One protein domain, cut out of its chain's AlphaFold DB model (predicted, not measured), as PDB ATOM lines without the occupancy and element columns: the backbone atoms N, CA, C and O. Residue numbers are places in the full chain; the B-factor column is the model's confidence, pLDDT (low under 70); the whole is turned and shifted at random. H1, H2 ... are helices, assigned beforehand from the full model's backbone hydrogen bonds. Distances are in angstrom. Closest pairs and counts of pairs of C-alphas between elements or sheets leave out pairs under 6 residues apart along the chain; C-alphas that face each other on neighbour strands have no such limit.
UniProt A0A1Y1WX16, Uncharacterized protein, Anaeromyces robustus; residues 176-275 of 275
ATOM      1  N   ASN A 176      48.885  44.133  26.733       71.81
ATOM      2  CA  ASN A 176      50.251  44.098  26.213       71.81
ATOM      3  C   ASN A 176      50.304  44.316  24.681       71.81
ATOM      4  O   ASN A 176      49.550  43.708  23.918       71.81
ATOM      5  N   ILE A 177      51.273  45.102  24.192       75.31
ATOM      6  CA  ILE A 177      51.486  45.341  22.749       75.31
ATOM      7  C   ILE A 177      51.638  44.045  21.935       75.31
ATOM      8  O   ILE A 177      51.135  43.952  20.817       75.31
ATOM      9  N   LYS A 178      52.272  43.007  22.497       78.69
ATOM     10  CA  LYS A 178      52.429  41.691  21.856       78.69
ATOM     11  C   LYS A 178      51.074  41.027  21.598       78.69
ATOM     12  O   LYS A 178      50.909  40.357  20.580       78.69
ATOM     13  N   TYR A 179      50.103  41.227  22.486       82.00
ATOM     14  CA  TYR A 179      48.743  40.721  22.320       82.00
ATOM     15  C   TYR A 179      47.992  41.469  21.221       82.00
ATOM     16  O   TYR A 179      47.424  40.837  20.329       82.00
ATOM     17  N   ILE A 180      48.074  42.802  21.218       84.62
ATOM     18  CA  ILE A 180      47.490  43.637  20.158       84.62
ATOM     19  C   ILE A 180      48.055  43.218  18.793       84.62
ATOM     20  O   ILE A 180      47.300  42.971  17.855       84.62
ATOM     21  N   LEU A 181      49.376  43.038  18.692       87.44
ATOM     22  CA  LEU A 181      50.030  42.571  17.466       87.44
ATOM     23  C   LEU A 181      49.584  41.163  17.056       87.44
ATOM     24  O   LEU A 181      49.427  40.903  15.865       87.44
ATOM     25  N   LYS A 182      49.331  40.262  18.012       89.69
ATOM     26  CA  LYS A 182      48.786  38.928  17.728       89.69
ATOM     27  C   LYS A 182      47.388  39.014  17.112       89.69
ATOM     28  O   LYS A 182      47.146  38.352  16.104       89.69
ATOM     29  N   LEU A 183      46.499  39.837  17.671       91.50
ATOM     30  CA  LEU A 183      45.153  40.046  17.124       91.50
ATOM     31  C   LEU A 183      45.202  40.679  15.728       91.50
ATOM     32  O   LEU A 183      44.541  40.196  14.807       91.50
ATOM     33  N   LEU A 184      46.043  41.700  15.542       93.25
ATOM     34  CA  LEU A 184      46.262  42.328  14.237       93.25
ATOM     35  C   LEU A 184      46.828  41.340  13.211       93.25
ATOM     36  O   LEU A 184      46.453  41.385  12.043       93.25
ATOM     37  N   ASN A 185      47.696  40.418  13.631       94.88
ATOM     38  CA  ASN A 185      48.222  39.377  12.757       94.88
ATOM     39  C   ASN A 185      47.149  38.348  12.367       94.88
ATOM     40  O   ASN A 185      47.118  37.921  11.215       94.88
ATOM     41  N   CYS A 186      46.246  37.972  13.279       95.06
ATOM     42  CA  CYS A 186      45.088  37.141  12.932       95.06
ATOM     43  C   CYS A 186      44.222  37.826  11.871       95.06
ATOM     44  O   CYS A 186      43.917  37.213  10.850       95.06
ATOM     45  N   TYR A 187      43.915  39.110  12.072       95.19
ATOM     46  CA  TYR A 187      43.159  39.915  11.115       95.19
ATOM     47  C   TYR A 187      43.855  40.001   9.748       95.19
ATOM     48  O   TYR A 187      43.253  39.675   8.727       95.19
ATOM     49  N   LYS A 188      45.146  40.360   9.726       97.12
ATOM     50  CA  LYS A 188      45.949  40.500   8.500       97.12
ATOM     51  C   LYS A 188      45.992  39.220   7.657       97.12
ATOM     52  O   LYS A 188      46.070  39.306   6.437       97.12
ATOM     53  N   ASN A 189      45.961  38.051   8.298       97.62
ATOM     54  CA  ASN A 189      46.024  36.751   7.626       97.62
ATOM     55  C   ASN A 189      44.647  36.085   7.466       97.62
ATOM     56  O   ASN A 189      44.588  34.894   7.174       97.62
ATOM     57  N   TYR A 190      43.552  36.825   7.677       96.06
ATOM     58  CA  TYR A 190      42.179  36.320   7.564       96.06
ATOM     59  C   TYR A 190      41.903  35.073   8.424       96.06
ATOM     60  O   TYR A 190      41.107  34.205   8.063       96.06
ATOM     61  N   ILE A 191      42.558  34.974   9.584       97.31
ATOM     62  CA  ILE A 191      42.328  33.884  10.532       97.31
ATOM     63  C   ILE A 191      41.031  34.187  11.280       97.31
ATOM     64  O   ILE A 191      41.000  35.055  12.154       97.31
ATOM     65  N   SER A 192      39.962  33.466  10.944       95.75
ATOM     66  CA  SER A 192      38.695  33.562  11.668       95.75
ATOM     67  C   SER A 192      38.855  33.009  13.084       95.75
ATOM     68  O   SER A 192      39.292  31.872  13.263       95.75
ATOM     69  N   LEU A 193      38.472  33.800  14.087       95.81
ATOM     70  CA  LEU A 193      38.420  33.382  15.486       95.81
ATOM     71  C   LEU A 193      36.960  33.279  15.925       95.81
ATOM     72  O   LEU A 193      36.186  34.213  15.729       95.81
ATOM     73  N   SER A 194      36.579  32.158  16.536       95.56
ATOM     74  CA  SER A 194      35.265  32.033  17.169       95.56
ATOM     75  C   SER A 194      35.174  32.922  18.411       95.56
ATOM     76  O   SER A 194      36.186  33.250  19.035       95.56
ATOM     77  N   THR A 195      33.953  33.252  18.833       94.50
ATOM     78  CA  THR A 195      33.712  33.993  20.081       94.50
ATOM     79  C   THR A 195      34.401  33.334  21.276       94.50
ATOM     80  O   THR A 195      35.000  34.020  22.099       94.50
ATOM     81  N   GLN A 196      34.394  31.998  21.343       94.31
ATOM     82  CA  GLN A 196      35.052  31.256  22.417       94.31
ATOM     83  C   GLN A 196      36.579  31.383  22.348       94.31
ATOM     84  O   GLN A 196      37.216  31.567  23.377       94.31
ATOM     85  N   GLN A 197      37.174  31.355  21.152       93.81
ATOM     86  CA  GLN A 197      38.613  31.579  20.982       93.81
ATOM     87  C   GLN A 197      39.020  33.003  21.376       93.81
ATOM     88  O   GLN A 197      40.028  33.170  22.060       93.81
ATOM     89  N   ILE A 198      38.238  34.017  20.988       90.62
ATOM     90  CA  ILE A 198      38.465  35.410  21.403       90.62
ATOM     91  C   ILE A 198      38.377  35.518  22.925       90.62
ATOM     92  O   ILE A 198      39.285  36.059  23.550       90.62
ATOM     93  N   HIS A 199      37.339  34.937  23.529       88.50
ATOM     94  CA  HIS A 199      37.168  34.917  24.977       88.50
ATOM     95  C   HIS A 199      38.355  34.249  25.685       88.50
ATOM     96  O   HIS A 199      38.948  34.834  26.584       88.50
ATOM     97  N   THR A 200      38.777  33.060  25.246       89.50
ATOM     98  CA  THR A 200      39.950  32.377  25.810       89.50
ATOM     99  C   THR A 200      41.228  33.202  25.657       89.50
ATOM    100  O   THR A 200      42.059  33.218  26.564       89.50
ATOM    101  N   LEU A 201      41.403  33.900  24.530       87.12
ATOM    102  CA  LEU A 201      42.541  34.793  24.321       87.12
ATOM    103  C   LEU A 201      42.513  35.990  25.278       87.12
ATOM    104  O   LEU A 201      43.567  36.337  25.797       87.12
ATOM    105  N   LEU A 202      41.345  36.595  25.503       83.81
ATOM    106  CA  LEU A 202      41.164  37.716  26.429       83.81
ATOM    107  C   LEU A 202      41.409  37.294  27.880       83.81
ATOM    108  O   LEU A 202      42.228  37.905  28.553       83.81
ATOM    109  N   VAL A 203      40.787  36.202  28.336       82.56
ATOM    110  CA  VAL A 203      40.974  35.680  29.702       82.56
ATOM    111  C   VAL A 203      42.441  35.339  29.963       82.56
ATOM    112  O   VAL A 203      42.995  35.695  31.000       82.56
ATOM    113  N   LYS A 204      43.113  34.690  29.004       82.88
ATOM    114  CA  LYS A 204      44.538  34.362  29.137       82.88
ATOM    115  C   LYS A 204      45.428  35.605  29.196       82.88
ATOM    116  O   LYS A 204      46.484  35.543  29.815       82.88
ATOM    117  N   GLU A 205      45.052  36.683  28.513       81.44
ATOM    118  CA  GLU A 205      45.810  37.935  28.544       81.44
ATOM    119  C   GLU A 205      45.607  38.676  29.865       81.44
ATOM    120  O   GLU A 205      46.595  39.024  30.506       81.44
ATOM    121  N   ASN A 206      44.353  38.824  30.301       76.06
ATOM    122  CA  ASN A 206      44.006  39.510  31.543       76.06
ATOM    123  C   ASN A 206      44.650  38.834  32.766       76.06
ATOM    124  O   ASN A 206      45.153  39.517  33.649       76.06
ATOM    125  N   ASN A 207      44.744  37.501  32.780       76.44
ATOM    126  CA  ASN A 207      45.293  36.745  33.914       76.44
ATOM    127  C   ASN A 207      46.834  36.719  33.984       76.44
ATOM    128  O   ASN A 207      47.399  35.970  34.782       76.44
ATOM    129  N   LYS A 208      47.552  37.470  33.137       79.25
ATOM    130  CA  LYS A 208      49.030  37.513  33.174       79.25
ATOM    131  C   LYS A 208      49.587  38.276  34.361       79.25
ATOM    132  O   LYS A 208      50.737  38.060  34.741       79.25
ATOM    133  N   PHE A 209      48.800  39.208  34.872       83.88
ATOM    134  CA  PHE A 209      49.185  40.086  35.949       83.88
ATOM    135  C   PHE A 209      48.096  40.028  37.013       83.88
ATOM    136  O   PHE A 209      46.919  40.252  36.728       83.88
ATOM    137  N   ILE A 210      48.509  39.663  38.221       88.81
ATOM    138  CA  ILE A 210      47.655  39.598  39.398       88.81
ATOM    139  C   ILE A 210      48.258  40.575  40.397       88.81
ATOM    140  O   ILE A 210      49.438  40.453  40.743       88.81
ATOM    141  N   ILE A 211      47.451  41.546  40.817       91.88
ATOM    142  CA  ILE A 211      47.840  42.517  41.837       91.88
ATOM    143  C   ILE A 211      47.978  41.762  43.158       91.88
ATOM    144  O   ILE A 211      47.114  40.966  43.526       91.88
ATOM    145  N   ASP A 212      49.086  41.989  43.856       93.19
ATOM    146  CA  ASP A 212      49.330  41.373  45.158       93.19
ATOM    147  C   ASP A 212      48.314  41.881  46.198       93.19
ATOM    148  O   ASP A 212      48.013  43.076  46.247       93.19
ATOM    149  N   ASP A 213      47.808  40.995  47.058       95.69
ATOM    150  CA  ASP A 213      46.875  41.350  48.137       95.69
ATOM    151  C   ASP A 213      47.461  42.399  49.088       95.69
ATOM    152  O   ASP A 213      46.717  43.212  49.637       95.69
ATOM    153  N   ASN A 214      48.790  42.441  49.228       95.06
ATOM    154  CA  ASN A 214      49.476  43.475  49.994       95.06
ATOM    155  C   ASN A 214      49.216  44.882  49.440       95.06
ATOM    156  O   ASN A 214      49.115  45.820  50.218       95.06
ATOM    157  N   CYS A 215      49.016  45.043  48.128       94.56
ATOM    158  CA  CYS A 215      48.665  46.347  47.557       94.56
ATOM    159  C   CYS A 215      47.304  46.833  48.081       94.56
ATOM    160  O   CYS A 215      47.151  48.010  48.397       94.56
ATOM    161  N   TYR A 216      46.325  45.929  48.211       96.25
ATOM    162  CA  TYR A 216      45.029  46.250  48.817       96.25
ATOM    163  C   TYR A 216      45.155  46.502  50.313       96.25
ATOM    164  O   TYR A 216      44.566  47.458  50.808       96.25
ATOM    165  N   LYS A 217      45.917  45.656  51.019       95.88
ATOM    166  CA  LYS A 217      46.179  45.806  52.452       95.88
ATOM    167  C   LYS A 217      46.706  47.203  52.763       95.88
ATOM    168  O   LYS A 217      46.080  47.902  53.546       95.88
ATOM    169  N   GLU A 218      47.802  47.610  52.122       94.56
ATOM    170  CA  GLU A 218      48.422  48.911  52.384       94.56
ATOM    171  C   GLU A 218      47.506  50.063  51.948       94.56
ATOM    172  O   GLU A 218      47.269  50.987  52.719       94.56
ATOM    173  N   ALA A 219      46.894  49.993  50.759       93.88
ATOM    174  CA  ALA A 219      45.995  51.055  50.305       93.88
ATOM    175  C   ALA A 219      44.795  51.268  51.248       93.88
ATOM    176  O   ALA A 219      44.385  52.403  51.467       93.88
ATOM    177  N   ILE A 220      44.232  50.194  51.814       95.00
ATOM    178  CA  ILE A 220      43.126  50.275  52.779       95.00
ATOM    179  C   ILE A 220      43.620  50.781  54.131       95.00
ATOM    180  O   ILE A 220      42.990  51.671  54.696       95.00
ATOM    181  N   TYR A 221      44.734  50.236  54.624       93.88
ATOM    182  CA  TYR A 221      45.322  50.619  55.905       93.88
ATOM    183  C   TYR A 221      45.589  52.128  55.971       93.88
ATOM    184  O   TYR A 221      45.229  52.774  56.951       93.88
ATOM    185  N   TYR A 222      46.102  52.712  54.886       90.69
ATOM    186  CA  TYR A 222      46.380  54.147  54.783       90.69
ATOM    187  C   TYR A 222      45.218  54.993  54.228       90.69
ATOM    188  O   TYR A 222      45.417  56.152  53.877       90.69
ATOM    189  N   GLY A 223      44.005  54.442  54.100       90.31
ATOM    190  CA  GLY A 223      42.824  55.211  53.675       90.31
ATOM    191  C   GLY A 223      42.840  55.701  52.214       90.31
ATOM    192  O   GLY A 223      42.064  56.583  51.839       90.31
ATOM    193  N   LEU A 224      43.680  55.120  51.352       91.06
ATOM    194  CA  LEU A 224      43.872  55.511  49.950       91.06
ATOM    195  C   LEU A 224      42.758  54.959  49.038       91.06
ATOM    196  O   LEU A 224      42.988  54.140  48.145       91.06
ATOM    197  N   ASN A 225      41.517  55.408  49.243       91.19
ATOM    198  CA  ASN A 225      40.335  54.896  48.526       91.19
ATOM    199  C   ASN A 225      40.451  55.004  46.993       91.19
ATOM    200  O   ASN A 225      40.060  54.097  46.264       91.19
ATOM    201  N   ASN A 226      41.055  56.084  46.494       91.56
ATOM    202  CA  ASN A 226      41.335  56.281  45.069       91.56
ATOM    203  C   ASN A 226      42.278  55.212  44.487       91.56
ATOM    204  O   ASN A 226      42.110  54.804  43.336       91.56
ATOM    205  N   VAL A 227      43.267  54.761  45.261       93.38
ATOM    206  CA  VAL A 227      44.155  53.654  44.904       93.38
ATOM    207  C   VAL A 227      43.363  52.355  44.911       93.38
ATOM    208  O   VAL A 227      43.431  51.627  43.926       93.38
ATOM    209  N   VAL A 228      42.565  52.090  45.952       94.81
ATOM    210  CA  VAL A 228      41.713  50.887  46.033       94.81
ATOM    211  C   VAL A 228      40.808  50.768  44.802       94.81
ATOM    212  O   VAL A 228      40.769  49.704  44.184       94.81
ATOM    213  N   ASP A 229      40.164  51.860  44.383       94.75
ATOM    214  CA  ASP A 229      39.324  51.903  43.180       94.75
ATOM    215  C   ASP A 229      40.114  51.570  41.905       94.75
ATOM    216  O   ASP A 229      39.625  50.872  41.012       94.75
ATOM    217  N   ILE A 230      41.350  52.068  41.798       94.56
ATOM    218  CA  ILE A 230      42.235  51.767  40.670       94.56
ATOM    219  C   ILE A 230      42.620  50.289  40.683       94.56
ATOM    220  O   ILE A 230      42.489  49.641  39.646       94.56
ATOM    221  N   LEU A 231      43.070  49.752  41.820       94.81
ATOM    222  CA  LEU A 231      43.449  48.345  41.932       94.81
ATOM    223  C   LEU A 231      42.258  47.455  41.564       94.81
ATOM    224  O   LEU A 231      42.365  46.651  40.648       94.81
ATOM    225  N   PHE A 232      41.094  47.677  42.185       95.19
ATOM    226  CA  PHE A 232      39.853  46.942  41.911       95.19
ATOM    227  C   PHE A 232      39.456  46.960  40.433       95.19
ATOM    228  O   PHE A 232      39.062  45.936  39.887       95.19
ATOM    229  N   LYS A 233      39.603  48.105  39.758       92.81
ATOM    230  CA  LYS A 233      39.267  48.238  38.337       92.81
ATOM    231  C   LYS A 233      40.175  47.429  37.403       92.81
ATOM    232  O   LYS A 233      39.721  47.038  36.329       92.81
ATOM    233  N   TYR A 234      41.457  47.288  37.739       91.25
ATOM    234  CA  TYR A 234      42.456  46.668  36.858       91.25
ATOM    235  C   TYR A 234      42.871  45.257  37.283       91.25
ATOM    236  O   TYR A 234      43.605  44.600  36.546       91.25
ATOM    237  N   ASP A 235      42.428  44.787  38.445       91.31
ATOM    238  CA  ASP A 235      42.650  43.412  38.861       91.31
ATOM    239  C   ASP A 235      41.839  42.448  37.985       91.31
ATOM    240  O   ASP A 235      40.669  42.676  37.681       91.31
ATOM    241  N   SER A 236      42.482  41.371  37.540       89.44
ATOM    242  CA  SER A 236      41.884  40.370  36.654       89.44
ATOM    243  C   SER A 236      41.072  39.307  37.394       89.44
ATOM    244  O   SER A 236      40.415  38.481  36.758       89.44
ATOM    245  N   ARG A 237      41.128  39.299  38.729       91.38
ATOM    246  CA  ARG A 237      40.423  38.335  39.574       91.38
ATOM    247  C   ARG A 237      38.924  38.627  39.653       91.38
ATOM    248  O   ARG A 237      38.458  39.731  39.399       91.38
ATOM    249  N   GLU A 238      38.167  37.605  40.046       93.00
ATOM    250  CA  GLU A 238      36.715  37.684  40.219       93.00
ATOM    251  C   GLU A 238      36.311  38.743  41.254       93.00
ATOM    252  O   GLU A 238      36.856  38.798  42.357       93.00
ATOM    253  N   GLU A 239      35.280  39.525  40.929       94.31
ATOM    254  CA  GLU A 239      34.816  40.653  41.745       94.31
ATOM    255  C   GLU A 239      34.473  40.241  43.185       94.31
ATOM    256  O   GLU A 239      34.848  40.905  44.149       94.31
ATOM    257  N   THR A 240      33.816  39.091  43.349       96.94
ATOM    258  CA  THR A 240      33.435  38.564  44.669       96.94
ATOM    259  C   THR A 240      34.647  38.234  45.541       96.94
ATOM    260  O   THR A 240      34.620  38.473  46.749       96.94
ATOM    261  N   LEU A 241      35.734  37.734  44.944       96.62
ATOM    262  CA  LEU A 241      36.990  37.480  45.647       96.62
ATOM    263  C   LEU A 241      37.632  38.798  46.091       96.62
ATOM    264  O   LEU A 241      38.051  38.913  47.242       96.62
ATOM    265  N   LEU A 242      37.662  39.797  45.207       96.81
ATOM    266  CA  LEU A 242      38.225  41.116  45.500       96.81
ATOM    267  C   LEU A 242      37.462  41.830  46.620       96.81
ATOM    268  O   LEU A 242      38.079  42.360  47.541       96.81
ATOM    269  N   LEU A 243      36.129  41.782  46.603       97.38
ATOM    270  CA  LEU A 243      35.300  42.333  47.677       97.38
ATOM    271  C   LEU A 243      35.577  41.650  49.022       97.38
ATOM    272  O   LEU A 243      35.652  42.325  50.047       97.38
ATOM    273  N   ASN A 244      35.789  40.330  49.032       97.50
ATOM    274  CA  ASN A 244      36.167  39.609  50.248       97.50
ATOM    275  C   ASN A 244      37.543  40.045  50.772       97.50
ATOM    276  O   ASN A 244      37.696  40.222  51.980       97.50
ATOM    277  N   ILE A 245      38.523  40.251  49.887       97.06
ATOM    278  CA  ILE A 245      39.858  40.759  50.245       97.06
ATOM    279  C   ILE A 245      39.753  42.167  50.848       97.06
ATOM    280  O   ILE A 245      40.293  42.418  51.926       97.06
ATOM    281  N   ILE A 246      39.007  43.065  50.200       96.94
ATOM    282  CA  ILE A 246      38.798  44.439  50.674       96.94
ATOM    283  C   ILE A 246      38.115  44.440  52.046       96.94
ATOM    284  O   ILE A 246      38.580  45.103  52.971       96.94
ATOM    285  N   ASN A 247      37.034  43.674  52.206       96.19
ATOM    286  CA  ASN A 247      36.311  43.595  53.473       96.19
ATOM    287  C   ASN A 247      37.176  42.994  54.579       96.19
ATOM    288  O   ASN A 247      37.163  43.506  55.692       96.19
ATOM    289  N   LYS A 248      37.970  41.960  54.271       96.50
ATOM    290  CA  LYS A 248      38.949  41.403  55.208       96.50
ATOM    291  C   LYS A 248      39.895  42.493  55.710       96.50
ATOM    292  O   LYS A 248      40.006  42.666  56.917       96.50
ATOM    293  N   TYR A 249      40.545  43.248  54.825       96.12
ATOM    294  CA  TYR A 249      41.518  44.260  55.253       96.12
ATOM    295  C   TYR A 249      40.893  45.462  55.967       96.12
ATOM    296  O   TYR A 249      41.503  45.974  56.896       96.12
ATOM    297  N   ARG A 250      39.647  45.836  55.651       93.38
ATOM    298  CA  ARG A 250      38.905  46.859  56.413       93.38
ATOM    299  C   ARG A 250      38.665  46.485  57.878       93.38
ATOM    300  O   ARG A 250      38.472  47.374  58.692       93.38
ATOM    301  N   THR A 251      38.654  45.193  58.217       92.44
ATOM    302  CA  THR A 251      38.465  44.746  59.613       92.44
ATOM    303  C   THR A 251      39.732  44.802  60.463       92.44
ATOM    304  O   THR A 251      39.631  44.642  61.674       92.44
ATOM    305  N   ILE A 252      40.908  45.004  59.855       88.19
ATOM    306  CA  ILE A 252      42.191  45.045  60.578       88.19
ATOM    307  C   ILE A 252      42.390  46.390  61.298       88.19
ATOM    308  O   ILE A 252      43.183  46.457  62.228       88.19
ATOM    309  N   GLY A 253      41.626  47.412  60.915       81.75
ATOM    310  CA  GLY A 253      41.791  48.785  61.369       81.75
ATOM    311  C   GLY A 253      42.543  49.634  60.345       81.75
ATOM    312  O   GLY A 253      42.990  49.140  59.302       81.75
ATOM    313  N   THR A 254      42.630  50.929  60.616       87.81
ATOM    314  CA  THR A 254      43.312  51.917  59.767       87.81
ATOM    315  C   THR A 254      44.481  52.562  60.501       87.81
ATOM    316  O   THR A 254      44.512  52.606  61.725       87.81
ATOM    317  N   PHE A 255      45.420  53.126  59.745       82.00
ATOM    318  CA  PHE A 255      46.535  53.892  60.296       82.00
ATOM    319  C   PHE A 255      46.065  55.049  61.194       82.00
ATOM    320  O   PHE A 255      46.689  55.337  62.209       82.00
ATOM    321  N   GLU A 256      44.950  55.702  60.847       79.12
ATOM    322  CA  GLU A 256      44.359  56.752  61.685       79.12
ATOM    323  C   GLU A 256      43.895  56.200  63.039       79.12
ATOM    324  O   GLU A 256      44.157  56.815  64.068       79.12
ATOM    325  N   GLU A 257      43.252  55.030  63.053       82.62
ATOM    326  CA  GLU A 257      42.817  54.368  64.289       82.62
ATOM    327  C   GLU A 257      44.010  53.955  65.160       82.62
ATOM    328  O   GLU A 257      43.978  54.200  66.366       82.62
ATOM    329  N   ASP A 258      45.070  53.408  64.554       86.12
ATOM    330  CA  ASP A 258      46.310  53.059  65.259       86.12
ATOM    331  C   ASP A 258      46.965  54.306  65.877       86.12
ATOM    332  O   ASP A 258      47.283  54.313  67.065       86.12
ATOM    333  N   MET A 259      47.079  55.409  65.123       83.31
ATOM    334  CA  MET A 259      47.637  56.659  65.657       83.31
ATOM    335  C   MET A 259      46.812  57.234  66.816       83.31
ATOM    336  O   MET A 259      47.381  57.773  67.764       83.31
ATOM    337  N   MET A 260      45.478  57.136  66.762       84.56
ATOM    338  CA  MET A 260      44.625  57.610  67.859       84.56
ATOM    339  C   MET A 260      44.755  56.748  69.121       84.56
ATOM    340  O   MET A 260      44.616  57.272  70.229       84.56
ATOM    341  N   LEU A 261      44.999  55.440  68.975       85.19
ATOM    342  CA  LEU A 261      45.268  54.548  70.105       85.19
ATOM    343  C   LEU A 261      46.610  54.886  70.759       85.19
ATOM    344  O   LEU A 261      46.638  55.096  71.971       85.19
ATOM    345  N   ASP A 262      47.670  55.048  69.964       85.62
ATOM    346  CA  ASP A 262      49.004  55.413  70.457       85.62
ATOM    347  C   ASP A 262      48.994  56.769  71.190       85.62
ATOM    348  O   ASP A 262      49.569  56.914  72.271       85.62
ATOM    349  N   GLU A 263      48.296  57.774  70.646       86.19
ATOM    350  CA  GLU A 263      48.159  59.087  71.291       86.19
ATOM    351  C   GLU A 263      47.399  58.988  72.622       86.19
ATOM    352  O   GLU A 263      47.737  59.663  73.601       86.19
ATOM    353  N   LYS A 264      46.369  58.140  72.681       86.38
ATOM    354  CA  LYS A 264      45.602  57.916  73.905       86.38
ATOM    355  C   LYS A 264      46.448  57.229  74.978       86.38
ATOM    356  O   LYS A 264      46.453  57.711  76.109       86.38
ATOM    357  N   GLU A 265      47.171  56.166  74.631       90.06
ATOM    358  CA  GLU A 265      48.064  55.453  75.557       90.06
ATOM    359  C   GLU A 265      49.164  56.381  76.091       90.06
ATOM    360  O   GLU A 265      49.381  56.460  77.300       90.06
ATOM    361  N   PHE A 266      49.782  57.182  75.220       89.19
ATOM    362  CA  PHE A 266      50.781  58.173  75.621       89.19
ATOM    363  C   PHE A 266      50.222  59.226  76.594       89.19
ATOM    364  O   PHE A 266      50.873  59.597  77.575       89.19
ATOM    365  N   ASN A 267      49.004  59.714  76.345       87.25
ATOM    366  CA  ASN A 267      48.345  60.677  77.227       87.25
ATOM    367  C   ASN A 267      47.969  60.063  78.586       87.25
ATOM    368  O   ASN A 267      48.078  60.749  79.605       87.25
ATOM    369  N   GLU A 268      47.556  58.792  78.617       91.56
ATOM    370  CA  GLU A 268      47.301  58.047  79.858       91.56
ATOM    371  C   GLU A 268      48.598  57.868  80.671       91.56
ATOM    372  O   GLU A 268      48.607  58.187  81.861       91.56
ATOM    373  N   GLU A 269      49.722  57.507  80.038       90.62
ATOM    374  CA  GLU A 269      51.033  57.414  80.707       90.62
ATOM    375  C   GLU A 269      51.507  58.757  81.291       90.62
ATOM    376  O   GLU A 269      52.041  58.813  82.404       90.62
ATOM    377  N   ILE A 270      51.321  59.867  80.563       89.56
ATOM    378  CA  ILE A 270      51.628  61.208  81.084       89.56
ATOM    379  C   ILE A 270      50.734  61.528  82.280       89.56
ATOM    380  O   ILE A 270      51.223  62.056  83.282       89.56
ATOM    381  N   PHE A 271      49.439  61.228  82.194       88.62
ATOM    382  CA  PHE A 271      48.510  61.512  83.277       88.62
ATOM    383  C   PHE A 271      48.905  60.760  84.555       88.62
ATOM    384  O   PHE A 271      49.067  61.399  85.591       88.62
ATOM    385  N   GLU A 272      49.176  59.454  84.468       91.81
ATOM    386  CA  GLU A 272      49.609  58.632  85.612       91.81
ATOM    387  C   GLU A 272      50.957  59.063  86.210       91.81
ATOM    388  O   GLU A 272      51.211  58.882  87.402       91.81
ATOM    389  N   LYS A 273      51.855  59.625  85.395       92.25
ATOM    390  CA  LYS A 273      53.190  60.038  85.846       92.25
ATOM    391  C   LYS A 273      53.205  61.394  86.555       92.25
ATOM    392  O   LYS A 273      54.124  61.649  87.338       92.25
ATOM    393  N   TYR A 274      52.252  62.275  86.253       89.12
ATOM    394  CA  TYR A 274      52.300  63.682  86.669       89.12
ATOM    395  C   TYR A 274      51.107  64.155  87.513       89.12
ATOM    396  O   TYR A 274      51.196  65.260  88.060       89.12
ATOM    397  N   PHE A 275      50.042  63.362  87.663       86.56
ATOM    398  CA  PHE A 275      48.858  63.690  88.468       86.56
ATOM    399  C   PHE A 275      48.470  62.547  89.407       86.56
ATOM    400  O   PHE A 275      48.006  62.871  90.527       86.56
TER     401      PHE A 275
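This is residues 176 to 275 of the 275 residues of an uncharacterized protein of Anaeromyces robustus (UniProt A0A1Y1WX16). A long helix, H6, makes an arm at one end of a small cluster of three helices, H3, H4 and H5, whose centres make a triangle; residues 259 to 275, of which 259 to 274 belong to H6, stick out free. At the other end of the cluster a loose pair of helices, H1 and H2, folds back on itself, and the arm and this pair make the great length. The printed part has 100 residues with six named helices, H1 to H6 in chain order, and no named strand; the class is all helix. The whole is extended, with a radius of gyration of the C-alphas of 23.3 A, and spans 86 by 24 by 16 A.

H6, residues 255 to 274, is close to but not clearly touching H3, residues 213 to 221; their closest C-alphas, Tyr 221 and Phe 255, are 5.6 A apart. H5, residues 239 to 250, touches H3 with residues 245 to 250 alone, at a steep tilt of 47 degrees, the same way; the closest C-alphas, Lys 217 and Tyr 249, are 5.7 A apart. H3 and H4, residues 225 to 234, form a helical hairpin and touch at a shallow tilt of 22 degrees, with the closest C-alphas, Ala 219 and Val 228, 6.1 A apart. H1, residues 177 to 188, and H2, residues 195 to 206, are close but not clearly touching, opposite ways at 18 degrees, a shallow tilt; the closest C-alphas, Tyr 179 and Glu 205, are 7.4 A apart. H2 and H3 are apart. In H1 to H6 every O i to N i+4 pair is within hydrogen-bond range.

H6 measures 28.7 A and ends at C-alpha 274 (52.300, 63.682, 86.669). H1, 16.0 A, begins at C-alpha 177 (51.486, 45.341, 22.749). H2 and H5 each measure 16.4 A, H4 14.4 A and H3 12.2 A.

The C-alphas farthest apart, Tyr 190 and Phe 275, are 85.7 A apart. The printed part has no cut, and no link is long. No printed residue is under 70 in pLDDT.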